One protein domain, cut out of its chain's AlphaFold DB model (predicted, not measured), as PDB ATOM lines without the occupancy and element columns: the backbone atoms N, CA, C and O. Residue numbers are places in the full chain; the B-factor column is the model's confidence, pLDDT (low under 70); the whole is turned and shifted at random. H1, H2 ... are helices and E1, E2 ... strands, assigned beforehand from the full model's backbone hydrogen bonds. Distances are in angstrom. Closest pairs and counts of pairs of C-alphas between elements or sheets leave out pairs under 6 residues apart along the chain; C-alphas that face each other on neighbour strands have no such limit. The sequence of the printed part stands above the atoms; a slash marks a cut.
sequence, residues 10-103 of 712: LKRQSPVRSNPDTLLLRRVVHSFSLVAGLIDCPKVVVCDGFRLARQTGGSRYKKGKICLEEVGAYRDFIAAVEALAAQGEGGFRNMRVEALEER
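This is residues 10 to 103 of the 712 residues of an uncharacterized protein of Nannochloropsis salina CCMP1776 (UniProt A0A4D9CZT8). Two short parallel strands, E1 and E2, lie side by side with residues 77 to 87 of the long helix H2 over one face; helix H1 lies toward one end of this rod, and the loop of residues 48 to 67 reaches the other. The 94 printed residues, under half in named elements, hold H1, E1, H2, E2 in that order, class mixed. It is compact, radius of gyration of the C-alphas 14.3 A, spans 47 by 21 by 17 A.

H1, residues 23 to 34, is apart from H2, residues 68 to 87, but only just, at 8.5 A. E1, residues 43 to 47, and E2, residues 95 to 99, are parallel at 19 degrees; N 47 and O 98, 2.7 A apart, are within hydrogen-bond range. The closest C-alphas of H2 and E2 are those of Ala 85 and Met 95, 5.3 A. E1, H2, E2 form a strand-helix-strand unit, parallel neighbour strands with a helix between, its crossover right-handed. O i to N i+4 pairs within range: 6 of 8 in H1, 13 of 16 in H2.

H1 begins at C-alpha 23 (192.773, 115.981, 124.572) and is 18.0 A long, E1 12.7 A, H2 29.8 A; E2, 13.0 A, ends at C-alpha 99 (208.726, 121.529, 133.257).

The farthest C-alphas, Ala 36 and Thr 56, are 48.1 A apart. The printed part has no cut; the E1 to H2 link is long. Residues 10 to 14 have pLDDT under 70.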
ATOM      1  N   LEU A  10     211.105 132.212 132.153       31.84
ATOM      2  CA  LEU A  10     210.452 130.928 132.453       31.84
ATOM      3  C   LEU A  10     209.920 130.220 131.178       31.84
ATOM      4  O   LEU A  10     208.830 130.551 130.685       31.84
ATOM      5  N   LYS A  11     210.666 129.232 130.651       31.92
ATOM      6  CA  LYS A  11     210.330 128.416 129.451       31.92
ATOM      7  C   LYS A  11     209.878 126.984 129.863       31.92
ATOM      8  O   LYS A  11     210.260 126.553 130.938       31.92
ATOM      9  N   ARG A  12     209.018 126.275 129.094       42.41
ATOM     10  CA  ARG A  12     208.461 124.893 129.350       42.41
ATOM     11  C   ARG A  12     208.010 124.201 128.001       42.41
ATOM     12  O   ARG A  12     208.160 124.871 126.983       42.41
ATOM     13  N   GLN A  13     207.511 122.936 127.983       45.66
ATOM     14  CA  GLN A  13     207.168 121.986 126.840       45.66
ATOM     15  C   GLN A  13     207.175 122.511 125.395       45.66
ATOM     16  O   GLN A  13     206.548 123.514 125.084       45.66
ATOM     17  N   SER A  14     207.797 121.740 124.484       59.41
ATOM     18  CA  SER A  14     207.965 122.103 123.073       59.41
ATOM     19  C   SER A  14     206.585 122.443 122.493       59.41
ATOM     20  O   SER A  14     205.768 121.531 122.329       59.41
ATOM     21  N   PRO A  15     206.279 123.730 122.233       73.69
ATOM     22  CA  PRO A  15     204.892 124.138 122.071       73.69
ATOM     23  C   PRO A  15     204.310 123.603 120.773       73.69
ATOM     24  O   PRO A  15     205.021 123.505 119.772       73.69
ATOM     25  N   VAL A  16     203.006 123.336 120.759       79.81
ATOM     26  CA  VAL A  16     202.255 122.942 119.564       79.81
ATOM     27  C   VAL A  16     201.011 123.815 119.406       79.81
ATOM     28  O   VAL A  16     200.464 124.323 120.380       79.81
ATOM     29  N   ARG A  17     200.546 123.974 118.162       80.31
ATOM     30  CA  ARG A  17     199.428 124.869 117.804       80.31
ATOM     31  C   ARG A  17     198.090 124.523 118.475       80.31
ATOM     32  O   ARG A  17     197.199 125.361 118.510       80.31
ATOM     33  N   SER A  18     197.925 123.290 118.952       75.75
ATOM     34  CA  SER A  18     196.721 122.826 119.654       75.75
ATOM     35  C   SER A  18     196.665 123.238 121.126       75.75
ATOM     36  O   SER A  18     195.628 123.054 121.755       75.75
ATOM     37  N   ASN A  19     197.746 123.780 121.692       77.38
ATOM     38  CA  ASN A  19     197.765 124.203 123.090       77.38
ATOM     39  C   ASN A  19     196.785 125.380 123.297       77.38
ATOM     40  O   ASN A  19     196.739 126.274 122.448       77.38
ATOM     41  N   PRO A  20     195.974 125.385 124.374       74.50
ATOM     42  CA  PRO A  20     196.139 124.607 125.609       74.50
ATOM     43  C   PRO A  20     195.442 123.227 125.677       74.50
ATOM     44  O   PRO A  20     195.304 122.679 126.769       74.50
ATOM     45  N   ASP A  21     194.967 122.642 124.571       86.81
ATOM     46  CA  ASP A  21     194.159 121.414 124.638       86.81
ATOM     47  C   ASP A  21     194.948 120.166 125.099       86.81
ATOM     48  O   ASP A  21     195.914 119.726 124.474       86.81
ATOM     49  N   THR A  22     194.470 119.537 126.179       93.31
ATOM     50  CA  THR A  22     195.015 118.289 126.742       93.31
ATOM     51  C   THR A  22     194.436 117.020 126.106       93.31
ATOM     52  O   THR A  22     194.897 115.922 126.428       93.31
ATOM     53  N   LEU A  23     193.453 117.121 125.202       92.81
ATOM     54  CA  LEU A  23     192.773 115.981 124.572       92.81
ATOM     55  C   LEU A  23     193.740 114.990 123.909       92.81
ATOM     56  O   LEU A  23     193.549 113.778 124.024       92.81
ATOM     57  N   LEU A  24     194.786 115.494 123.250       91.00
ATOM     58  CA  LEU A  24     195.803 114.665 122.606       91.00
ATOM     59  C   LEU A  24     196.544 113.792 123.635       91.00
ATOM     60  O   LEU A  24     196.551 112.566 123.514       91.00
ATOM     61  N   LEU A  25     197.062 114.406 124.706       94.12
ATOM     62  CA  LEU A  25     197.721 113.692 125.801       94.12
ATOM     63  C   LEU A  25     196.763 112.711 126.493       94.12
ATOM     64  O   LEU A  25     197.146 111.576 126.764       94.12
ATOM     65  N   ARG A  26     195.502 113.106 126.726       95.81
ATOM     66  CA  ARG A  26     194.465 112.222 127.289       95.81
ATOM     67  C   ARG A  26     194.267 110.966 126.444       95.81
ATOM     68  O   ARG A  26     194.179 109.885 127.016       95.81
ATOM     69  N   ARG A  27     194.236 111.073 125.108       95.19
ATOM     70  CA  ARG A  27     194.130 109.908 124.210       95.19
ATOM     71  C   ARG A  27     195.367 109.007 124.287       95.19
ATOM     72  O   ARG A  27     195.207 107.794 124.407       95.19
ATOM     73  N   VAL A  28     196.574 109.581 124.298       95.44
ATOM     74  CA  VAL A  28     197.832 108.821 124.457       95.44
ATOM     75  C   VAL A  28     197.860 108.066 125.780       95.44
ATOM     76  O   VAL A  28     197.981 106.842 125.778       95.44
ATOM     77  N   VAL A  29     197.643 108.762 126.894       96.44
ATOM     78  CA  VAL A  29     197.609 108.179 128.243       96.44
ATOM     79  C   VAL A  29     196.505 107.125 128.374       96.44
ATOM     80  O   VAL A  29     196.711 106.095 129.011       96.44
ATOM     81  N   HIS A  30     195.350 107.326 127.733       95.94
ATOM     82  CA  HIS A  30     194.285 106.326 127.711       95.94
ATOM     83  C   HIS A  30     194.685 105.057 126.937       95.94
ATOM     84  O   HIS A  30     194.400 103.946 127.390       95.94
ATOM     85  N   SER A  31     195.405 105.194 125.815       96.56
ATOM     86  CA  SER A  31     195.895 104.046 125.034       96.56
ATOM     87  C   SER A  31     196.873 103.145 125.806       96.56
ATOM     88  O   SER A  31     197.056 101.988 125.437       96.56
ATOM     89  N   PHE A  32     197.437 103.607 126.932       97.00
ATOM     90  CA  PHE A  32     198.289 102.777 127.797       97.00
ATOM     91  C   PHE A  32     197.521 101.607 128.432       97.00
ATOM     92  O   PHE A  32     198.141 100.633 128.841       97.00
ATOM     93  N   SER A  33     196.184 101.658 128.472       96.25
ATOM     94  CA  SER A  33     195.332 100.525 128.874       96.25
ATOM     95  C   SER A  33     195.451  99.298 127.955       96.25
ATOM     96  O   SER A  33     195.099  98.191 128.361       96.25
ATOM     97  N   LEU A  34     195.963  99.471 126.731       96.06
ATOM     98  CA  LEU A  34     196.216  98.381 125.788       96.06
ATOM     99  C   LEU A  34     197.559  97.680 126.045       96.06
ATOM    100  O   LEU A  34     197.753  96.552 125.596       96.06
ATOM    101  N   VAL A  35     198.480  98.305 126.778       95.38
ATOM    102  CA  VAL A  35     199.805  97.746 127.062       95.38
ATOM    103  C   VAL A  35     199.822  97.218 128.494       95.38
ATOM    104  O   VAL A  35     199.602  97.971 129.443       95.38
ATOM    105  N   ALA A  36     200.054  95.914 128.662       92.88
ATOM    106  CA  ALA A  36     199.941  95.253 129.962       92.88
ATOM    107  C   ALA A  36     200.835  95.933 131.025       92.88
ATOM    108  O   ALA A  36     202.036  96.105 130.829       92.88
ATOM    109  N   GLY A  37     200.228  96.369 132.135       91.06
ATOM    110  CA  GLY A  37     200.899  97.065 133.243       91.06
ATOM    111  C   GLY A  37     201.253  98.546 133.014       91.06
ATOM    112  O   GLY A  37     201.414  99.277 133.989       91.06
ATOM    113  N   LEU A  38     201.312  99.041 131.770       94.88
ATOM    114  CA  LEU A  38     201.815 100.393 131.462       94.88
ATOM    115  C   LEU A  38     200.987 101.521 132.101       94.88
ATOM    116  O   LEU A  38     201.522 102.561 132.490       94.88
ATOM    117  N   ILE A  39     199.676 101.314 132.235       95.44
ATOM    118  CA  ILE A  39     198.770 102.263 132.892       95.44
ATOM    119  C   ILE A  39     199.074 102.441 134.395       95.44
ATOM    120  O   ILE A  39     198.809 103.513 134.941       95.44
ATOM    121  N   ASP A  40     199.690 101.454 135.049       95.19
ATOM    122  CA  ASP A  40     200.069 101.489 136.469       95.19
ATOM    123  C   ASP A  40     201.508 101.960 136.709       95.19
ATOM    124  O   ASP A  40     201.807 102.483 137.784       95.19
ATOM    125  N   CYS A  41     202.388 101.848 135.710       96.88
ATOM    126  CA  CYS A  41     203.780 102.292 135.805       96.88
ATOM    127  C   CYS A  41     203.913 103.769 136.237       96.88
ATOM    128  O   CYS A  41     203.056 104.592 135.888       96.88
ATOM    129  N   PRO A  42     205.009 104.146 136.925       98.00
ATOM    130  CA  PRO A  42     205.414 105.542 137.062       98.00
ATOM    131  C   PRO A  42     205.603 106.195 135.687       98.00
ATOM    132  O   PRO A  42     206.195 105.600 134.788       98.00
ATOM    133  N   LYS A  43     205.098 107.420 135.520       97.94
ATOM    134  CA  LYS A  43     205.143 108.183 134.263       97.94
ATOM    135  C   LYS A  43     205.798 109.533 134.518       97.94
ATOM    136  O   LYS A  43     205.527 110.164 135.537       97.94
ATOM    137  N   VAL A  44     206.600 110.009 133.570       98.12
ATOM    138  CA  VAL A  44     207.149 111.371 133.580       98.12
ATOM    139  C   VAL A  44     206.759 112.045 132.272       98.12
ATOM    140  O   VAL A  44     207.198 111.627 131.202       98.12
ATOM    141  N   VAL A  45     205.922 113.077 132.348       97.50
ATOM    142  CA  VAL A  45     205.601 113.943 131.209       97.50
ATOM    143  C   VAL A  45     206.581 115.107 131.224       97.50
ATOM    144  O   VAL A  45     206.481 116.001 132.061       97.50
ATOM    145  N   VAL A  46     207.556 115.080 130.313       96.88
ATOM    146  CA  VAL A  46     208.598 116.112 130.258       96.88
ATOM    147  C   VAL A  46     208.167 117.275 129.382       96.88
ATOM    148  O   VAL A  46     208.032 117.171 128.159       96.88
ATOM    149  N   CYS A  47     208.007 118.413 130.029       96.50
ATOM    150  CA  CYS A  47     207.700 119.696 129.457       96.50
ATOM    151  C   CYS A  47     208.987 120.470 129.050       96.50
ATOM    152  O   CYS A  47     209.277 121.503 129.634       96.50
ATOM    153  N   ASP A  48     209.706 120.012 128.005       94.31
ATOM    154  CA  ASP A  48     210.851 120.663 127.283       94.31
ATOM    155  C   ASP A  48     210.698 122.149 126.892       94.31
ATOM    156  O   ASP A  48     209.813 122.447 126.123       94.31
ATOM    157  N   GLY A  49     211.581 123.079 127.257       93.31
ATOM    158  CA  GLY A  49     211.360 124.516 127.025       93.31
ATOM    159  C   GLY A  49     211.070 125.001 125.588       93.31
ATOM    160  O   GLY A  49     211.247 124.311 124.580       93.31
ATOM    161  N   PHE A  50     210.700 126.279 125.476       94.25
ATOM    162  CA  PHE A  50     210.552 126.996 124.204       94.25
ATOM    163  C   PHE A  50     211.625 128.081 124.034       94.25
ATOM    164  O   PHE A  50     212.477 128.281 124.889       94.25
ATOM    165  N   ARG A  51     211.622 128.778 122.897       93.94
ATOM    166  CA  ARG A  51     212.398 129.999 122.639       93.94
ATOM    167  C   ARG A  51     211.467 131.040 122.032       93.94
ATOM    168  O   ARG A  51     210.641 130.687 121.191       93.94
ATOM    169  N   LEU A  52     211.619 132.311 122.380       94.88
ATOM    170  CA  LEU A  52     210.825 133.351 121.730       94.88
ATOM    171  C   LEU A  52     211.208 133.474 120.244       94.88
ATOM    172  O   LEU A  52     212.383 133.482 119.854       94.88
ATOM    173  N   ALA A  53     210.196 133.513 119.385       93.31
ATOM    174  CA  ALA A  53     210.340 133.907 117.998       93.31
ATOM    175  C   ALA A  53     210.610 135.417 117.944       93.31
ATOM    176  O   ALA A  53     210.017 136.192 118.686       93.31
ATOM    177  N   ARG A  54     211.491 135.857 117.034       91.50
ATOM    178  CA  ARG A  54     211.593 137.291 116.716       91.50
ATOM    179  C   ARG A  54     210.238 137.757 116.175       91.50
ATOM    180  O   ARG A  54     209.641 137.011 115.399       91.50
ATOM    181  N   GLN A  55     209.814 138.969 116.532       82.00
ATOM    182  CA  GLN A  55     208.476 139.530 116.263       82.00
ATOM    183  C   GLN A  55     207.961 139.302 114.825       82.00
ATOM    184  O   GLN A  55     206.786 139.029 114.622       82.00
ATOM    185  N   THR A  56     208.838 139.335 113.818       83.94
ATOM    186  CA  THR A  56     208.485 139.160 112.395       83.94
ATOM    187  C   THR A  56     208.441 137.706 111.896       83.94
ATOM    188  O   THR A  56     208.081 137.459 110.748       83.94
ATOM    189  N   GLY A  57     208.871 136.729 112.699       82.25
ATOM    190  CA  GLY A  57     209.224 135.384 112.221       82.25
ATOM    191  C   GLY A  57     208.135 134.312 112.305       82.25
ATOM    192  O   GLY A  57     208.331 133.237 111.720       82.25
ATOM    193  N   GLY A  58     207.054 134.588 113.046       91.25
ATOM    194  CA  GLY A  58     206.006 133.631 113.408       91.25
ATOM    195  C   GLY A  58     206.499 132.438 114.241       91.25
ATOM    196  O   GLY A  58     207.702 132.183 114.381       91.25
ATOM    197  N   SER A  59     205.557 131.667 114.779       92.56
ATOM    198  CA  SER A  59     205.870 130.459 115.544       92.56
ATOM    199  C   SER A  59     206.400 129.329 114.660       92.56
ATOM    200  O   SER A  59     205.940 129.080 113.545       92.56
ATOM    201  N   ARG A  60     207.404 128.615 115.172       91.94
ATOM    202  CA  ARG A  60     208.029 127.442 114.550       91.94
ATOM    203  C   ARG A  60     208.155 126.331 115.589       91.94
ATOM    204  O   ARG A  60     209.260 125.991 116.014       91.94
ATOM    205  N   TYR A  61     207.014 125.752 115.951       88.94
ATOM    206  CA  TYR A  61     206.831 124.669 116.930       88.94
ATOM    207  C   TYR A  61     207.875 123.539 116.837       88.94
ATOM    208  O   TYR A  61     208.485 123.176 117.833       88.94
ATOM    209  N   LYS A  62     208.209 123.053 115.627       83.88
ATOM    210  CA  LYS A  62     209.246 122.009 115.432       83.88
ATOM    211  C   LYS A  62     210.654 122.418 115.894       83.88
ATOM    212  O   LYS A  62     211.479 121.564 116.196       83.88
ATOM    213  N   LYS A  63     210.947 123.721 115.943       86.81
ATOM    214  CA  LYS A  63     212.186 124.295 116.502       86.81
ATOM    215  C   LYS A  63     211.974 124.836 117.927       86.81
ATOM    216  O   LYS A  63     212.827 125.572 118.417       86.81
ATOM    217  N   GLY A  64     210.826 124.510 118.534       90.31
ATOM    218  CA  GLY A  64     210.280 125.057 119.775       90.31
ATOM    219  C   GLY A  64     210.381 126.572 119.845       90.31
ATOM    220  O   GLY A  64     210.820 127.101 120.858       90.31
ATOM    221  N   LYS A  65     210.052 127.267 118.747       93.81
ATOM    222  CA  LYS A  65     209.935 128.729 118.746       93.81
ATOM    223  C   LYS A  65     208.470 129.137 118.766       93.81
ATOM    224  O   LYS A  65     207.737 128.657 117.904       93.81
ATOM    225  N   ILE A  66     208.084 130.039 119.660       95.25
ATOM    226  CA  ILE A  66     206.732 130.621 119.712       95.25
ATOM    227  C   ILE A  66     206.772 132.139 119.831       95.25
ATOM    228  O   ILE A  66     207.740 132.692 120.353       95.25
ATOM    229  N   CYS A  67     205.751 132.812 119.311       95.12
ATOM    230  CA  CYS A  67     205.529 134.234 119.551       95.12
ATOM    231  C   CYS A  67     205.030 134.485 120.988       95.12
ATOM    232  O   CYS A  67     204.694 133.546 121.713       95.12
ATOM    233  N   LEU A  68     205.040 135.748 121.420       93.94
ATOM    234  CA  LEU A  68     204.758 136.131 122.808       93.94
ATOM    235  C   LEU A  68     203.314 135.794 123.213       93.94
ATOM    236  O   LEU A  68     203.064 135.331 124.321       93.94
ATOM    237  N   GLU A  69     202.383 135.947 122.276       91.00
ATOM    238  CA  GLU A  69     200.949 135.696 122.432       91.00
ATOM    239  C   GLU A  69     200.648 134.219 122.735       91.00
ATOM    240  O   GLU A  69     199.673 133.897 123.412       91.00
ATOM    241  N   GLU A  70     201.500 133.307 122.263       93.31
ATOM    242  CA  GLU A  70     201.360 131.871 122.499       93.31
ATOM    243  C   GLU A  70     201.980 131.414 123.822       93.31
ATOM    244  O   GLU A  70     201.681 130.308 124.263       93.31
ATOM    245  N   VAL A  71     202.802 132.237 124.488       94.06
ATOM    246  CA  VAL A  71     203.429 131.874 125.772       94.06
ATOM    247  C   VAL A  71     202.376 131.635 126.852       94.06
ATOM    248  O   VAL A  71     202.525 130.694 127.627       94.06
ATOM    249  N   GLY A  72     201.301 132.432 126.879       93.62
ATOM    250  CA  GLY A  72     200.177 132.260 127.808       93.62
ATOM    251  C   GLY A  72     199.468 130.920 127.604       93.62
ATOM    252  O   GLY A  72     199.543 130.054 128.467       93.62
ATOM    253  N   ALA A  73     198.916 130.692 126.406       92.62
ATOM    254  CA  ALA A  73     198.273 129.423 126.033       92.62
ATOM    255  C   ALA A  73     199.192 128.204 126.228       92.62
ATOM    256  O   ALA A  73     198.748 127.088 126.506       92.62
ATOM    257  N   TYR A  74     200.497 128.414 126.073       94.31
ATOM    258  CA  TYR A  74     201.492 127.395 126.306       94.31
ATOM    259  C   TYR A  74     201.746 127.132 127.810       94.31
ATOM    260  O   TYR A  74     201.877 125.973 128.201       94.31
ATOM    261  N   ARG A  75     201.725 128.164 128.668       94.44
ATOM    262  CA  ARG A  75     201.743 128.057 130.142       94.44
ATOM    263  C   ARG A  75     200.477 127.378 130.687       94.44
ATOM    264  O   ARG A  75     200.588 126.458 131.499       94.44
ATOM    265  N   ASP A  76     199.310 127.749 130.163       94.94
ATOM    266  CA  ASP A  76     198.005 127.169 130.515       94.94
ATOM    267  C   ASP A  76     197.951 125.656 130.249       94.94
ATOM    268  O   ASP A  76     197.394 124.892 131.040       94.94
ATOM    269  N   PHE A  77     198.585 125.201 129.160       95.06
ATOM    270  CA  PHE A  77     198.714 123.778 128.845       95.06
ATOM    271  C   PHE A  77     199.431 122.998 129.953       95.06
ATOM    272  O   PHE A  77     198.922 121.965 130.382       95.06
ATOM    273  N   ILE A  78     200.582 123.480 130.447       96.25
ATOM    274  CA  ILE A  78     201.306 122.782 131.527       96.25
ATOM    275  C   ILE A  78     200.455 122.749 132.784       96.25
ATOM    276  O   ILE A  78     200.316 121.680 133.361       96.25
ATOM    277  N   ALA A  79     199.847 123.874 133.171       96.75
ATOM    278  CA  ALA A  79     198.999 123.935 134.358       96.75
ATOM    279  C   ALA A  79     197.831 122.931 134.268       96.75
ATOM    280  O   ALA A  79     197.504 122.259 135.245       96.75
ATOM    281  N   ALA A  80     197.245 122.750 133.078       96.31
ATOM    282  CA  ALA A  80     196.220 121.736 132.838       96.31
ATOM    283  C   ALA A  80     196.761 120.290 132.905       96.31
ATOM    284  O   ALA A  80     196.056 119.395 133.375       96.31
ATOM    285  N   VAL A  81     197.998 120.041 132.461       96.31
ATOM    286  CA  VAL A  81     198.664 118.726 132.561       96.31
ATOM    287  C   VAL A  81     199.095 118.418 134.005       96.31
ATOM    288  O   VAL A  81     198.901 117.296 134.469       96.31
ATOM    289  N   GLU A  82     199.599 119.408 134.742       97.38
ATOM    290  CA  GLU A  82     199.899 119.343 136.179       97.38
ATOM    291  C   GLU A  82     198.630 119.051 136.986       97.38
ATOM    292  O   GLU A  82     198.627 118.136 137.809       97.38
ATOM    293  N   ALA A  83     197.519 119.738 136.695       97.38
ATOM    294  CA  ALA A  83     196.225 119.469 137.320       97.38
ATOM    295  C   ALA A  83     195.720 118.040 137.044       97.38
ATOM    296  O   ALA A  83     195.185 117.396 137.947       97.38
ATOM    297  N   LEU A  84     195.922 117.511 135.830       96.44
ATOM    298  CA  LEU A  84     195.568 116.126 135.493       96.44
ATOM    299  C   LEU A  84     196.419 115.096 136.241       96.44
ATOM    300  O   LEU A  84     195.886 114.103 136.736       96.44
ATOM    301  N   ALA A  85     197.726 115.335 136.352       97.19
ATOM    302  CA  ALA A  85     198.622 114.486 137.129       97.19
ATOM    303  C   ALA A  85     198.284 114.529 138.632       97.19
ATOM    304  O   ALA A  85     198.241 113.484 139.279       97.19
ATOM    305  N   ALA A  86     197.969 115.713 139.171       97.50
ATOM    306  CA  ALA A  86     197.586 115.910 140.570       97.50
ATOM    307  C   ALA A  86     196.234 115.270 140.932       97.50
ATOM    308  O   ALA A  86     196.071 114.785 142.050       97.50
ATOM    309  N   GLN A  87     195.279 115.223 139.994       96.75
ATOM    310  CA  GLN A  87     194.032 114.460 140.151       96.75
ATOM    311  C   GLN A  87     194.292 112.950 140.257       96.75
ATOM    312  O   GLN A  87     193.556 112.246 140.942       96.75
ATOM    313  N   GLY A  88     195.325 112.439 139.576       93.62
ATOM    314  CA  GLY A  88     195.729 111.033 139.646       93.62
ATOM    315  C   GLY A  88     194.699 110.037 139.093       93.62
ATOM    316  O   GLY A  88     194.827 108.837 139.327       93.62
ATOM    317  N   GLU A  89     193.677 110.497 138.368       93.19
ATOM    318  CA  GLU A  89     192.588 109.644 137.886       93.19
ATOM    319  C   GLU A  89     192.962 108.836 136.632       93.19
ATOM    320  O   GLU A  89     193.690 109.282 135.738       93.19
ATOM    321  N   GLY A  90     192.409 107.623 136.522       93.25
ATOM    322  CA  GLY A  90     192.560 106.780 135.336       93.25
ATOM    323  C   GLY A  90     194.029 106.502 135.002       93.25
ATOM    324  O   GLY A  90     194.767 105.975 135.833       93.25
ATOM    325  N   GLY A  91     194.454 106.830 133.779       93.75
ATOM    326  CA  GLY A  91     195.845 106.667 133.338       93.75
ATOM    327  C   GLY A  91     196.812 107.763 133.805       93.75
ATOM    328  O   GLY A  91     198.020 107.600 133.638       93.75
ATOM    329  N   PHE A  92     196.315 108.849 134.409       97.00
ATOM    330  CA  PHE A  92     197.148 109.915 134.980       97.00
ATOM    331  C   PHE A  92     197.690 109.566 136.375       97.00
ATOM    332  O   PHE A  92     198.545 110.279 136.897       97.00
ATOM    333  N   ARG A  93     197.275 108.432 136.962       96.19
ATOM    334  CA  ARG A  93     197.895 107.897 138.182       96.19
ATOM    335  C   ARG A  93     199.395 107.673 138.004       96.19
ATOM    336  O   ARG A  93     199.856 107.274 136.929       96.19
ATOM    337  N   ASN A  94     200.144 107.888 139.084       97.19
ATOM    338  CA  ASN A  94     201.603 107.753 139.141       97.19
ATOM    339  C   ASN A  94     202.350 108.636 138.118       97.19
ATOM    340  O   ASN A  94     203.448 108.284 137.684       97.19
ATOM    341  N   MET A  95     201.763 109.767 137.709       98.06
ATOM    342  CA  MET A  95     202.371 110.711 136.770       98.06
ATOM    343  C   MET A  95     203.042 111.883 137.493       98.06
ATOM    344  O   MET A  95     202.425 112.557 138.311       98.06
ATOM    345  N   ARG A  96     204.297 112.162 137.133       97.62
ATOM    346  CA  ARG A  96     204.988 113.432 137.384       97.62
ATOM    347  C   ARG A  96     204.989 114.261 136.101       97.62
ATOM    348  O   ARG A  96     205.144 113.714 135.010       97.62
ATOM    349  N   VAL A  97     204.875 115.576 136.246       97.88
ATOM    350  CA  VAL A  97     205.141 116.554 135.184       97.88
ATOM    351  C   VAL A  97     206.460 117.244 135.521       97.88
ATOM    352  O   VAL A  97     206.679 117.596 136.676       97.88
ATOM    353  N   GLU A  98     207.352 117.378 134.543       97.12
ATOM    354  CA  GLU A  98     208.681 117.986 134.715       97.12
ATOM    355  C   GLU A  98     208.838 119.124 133.709       97.12
ATOM    356  O   GLU A  98     208.948 118.857 132.514       97.12
ATOM    357  N   ALA A  99     208.817 120.382 134.155       96.38
ATOM    358  CA  ALA A  99     208.726 121.529 133.257       96.38
ATOM    359  C   ALA A  99     210.021 122.338 133.149       96.38
ATOM    360  O   ALA A  99     210.465 122.983 134.091       96.38
ATOM    361  N   LEU A 100     210.613 122.282 131.955       95.19
ATOM    362  CA  LEU A 100     211.997 122.632 131.680       95.19
ATOM    363  C   LEU A 100     212.149 124.075 131.204       95.19
ATOM    364  O   LEU A 100     211.770 124.393 130.078       95.19
ATOM    365  N   GLU A 101     212.827 124.882 132.021       91.31
ATOM    366  CA  GLU A 101     213.186 126.297 131.799       91.31
ATOM    367  C   GLU A 101     213.895 126.621 130.480       91.31
ATOM    368  O   GLU A 101     214.003 127.783 130.104       91.31
ATOM    369  N   GLU A 102     214.376 125.623 129.746       91.44
ATOM    370  CA  GLU A 102     215.142 125.786 128.516       91.44
ATOM    371  C   GLU A 102     214.715 124.759 127.474       91.44
ATOM    372  O   GLU A 102     214.463 123.594 127.796       91.44
ATOM    373  N   ARG A 103     214.683 125.163 126.193       92.31
ATOM    374  CA  ARG A 103     214.517 124.197 125.102       92.31
ATOM    375  C   ARG A 103     215.780 123.365 124.943       92.31
ATOM    376  O   ARG A 103     216.690 123.776 124.206       92.31
TER     377      ARG A 103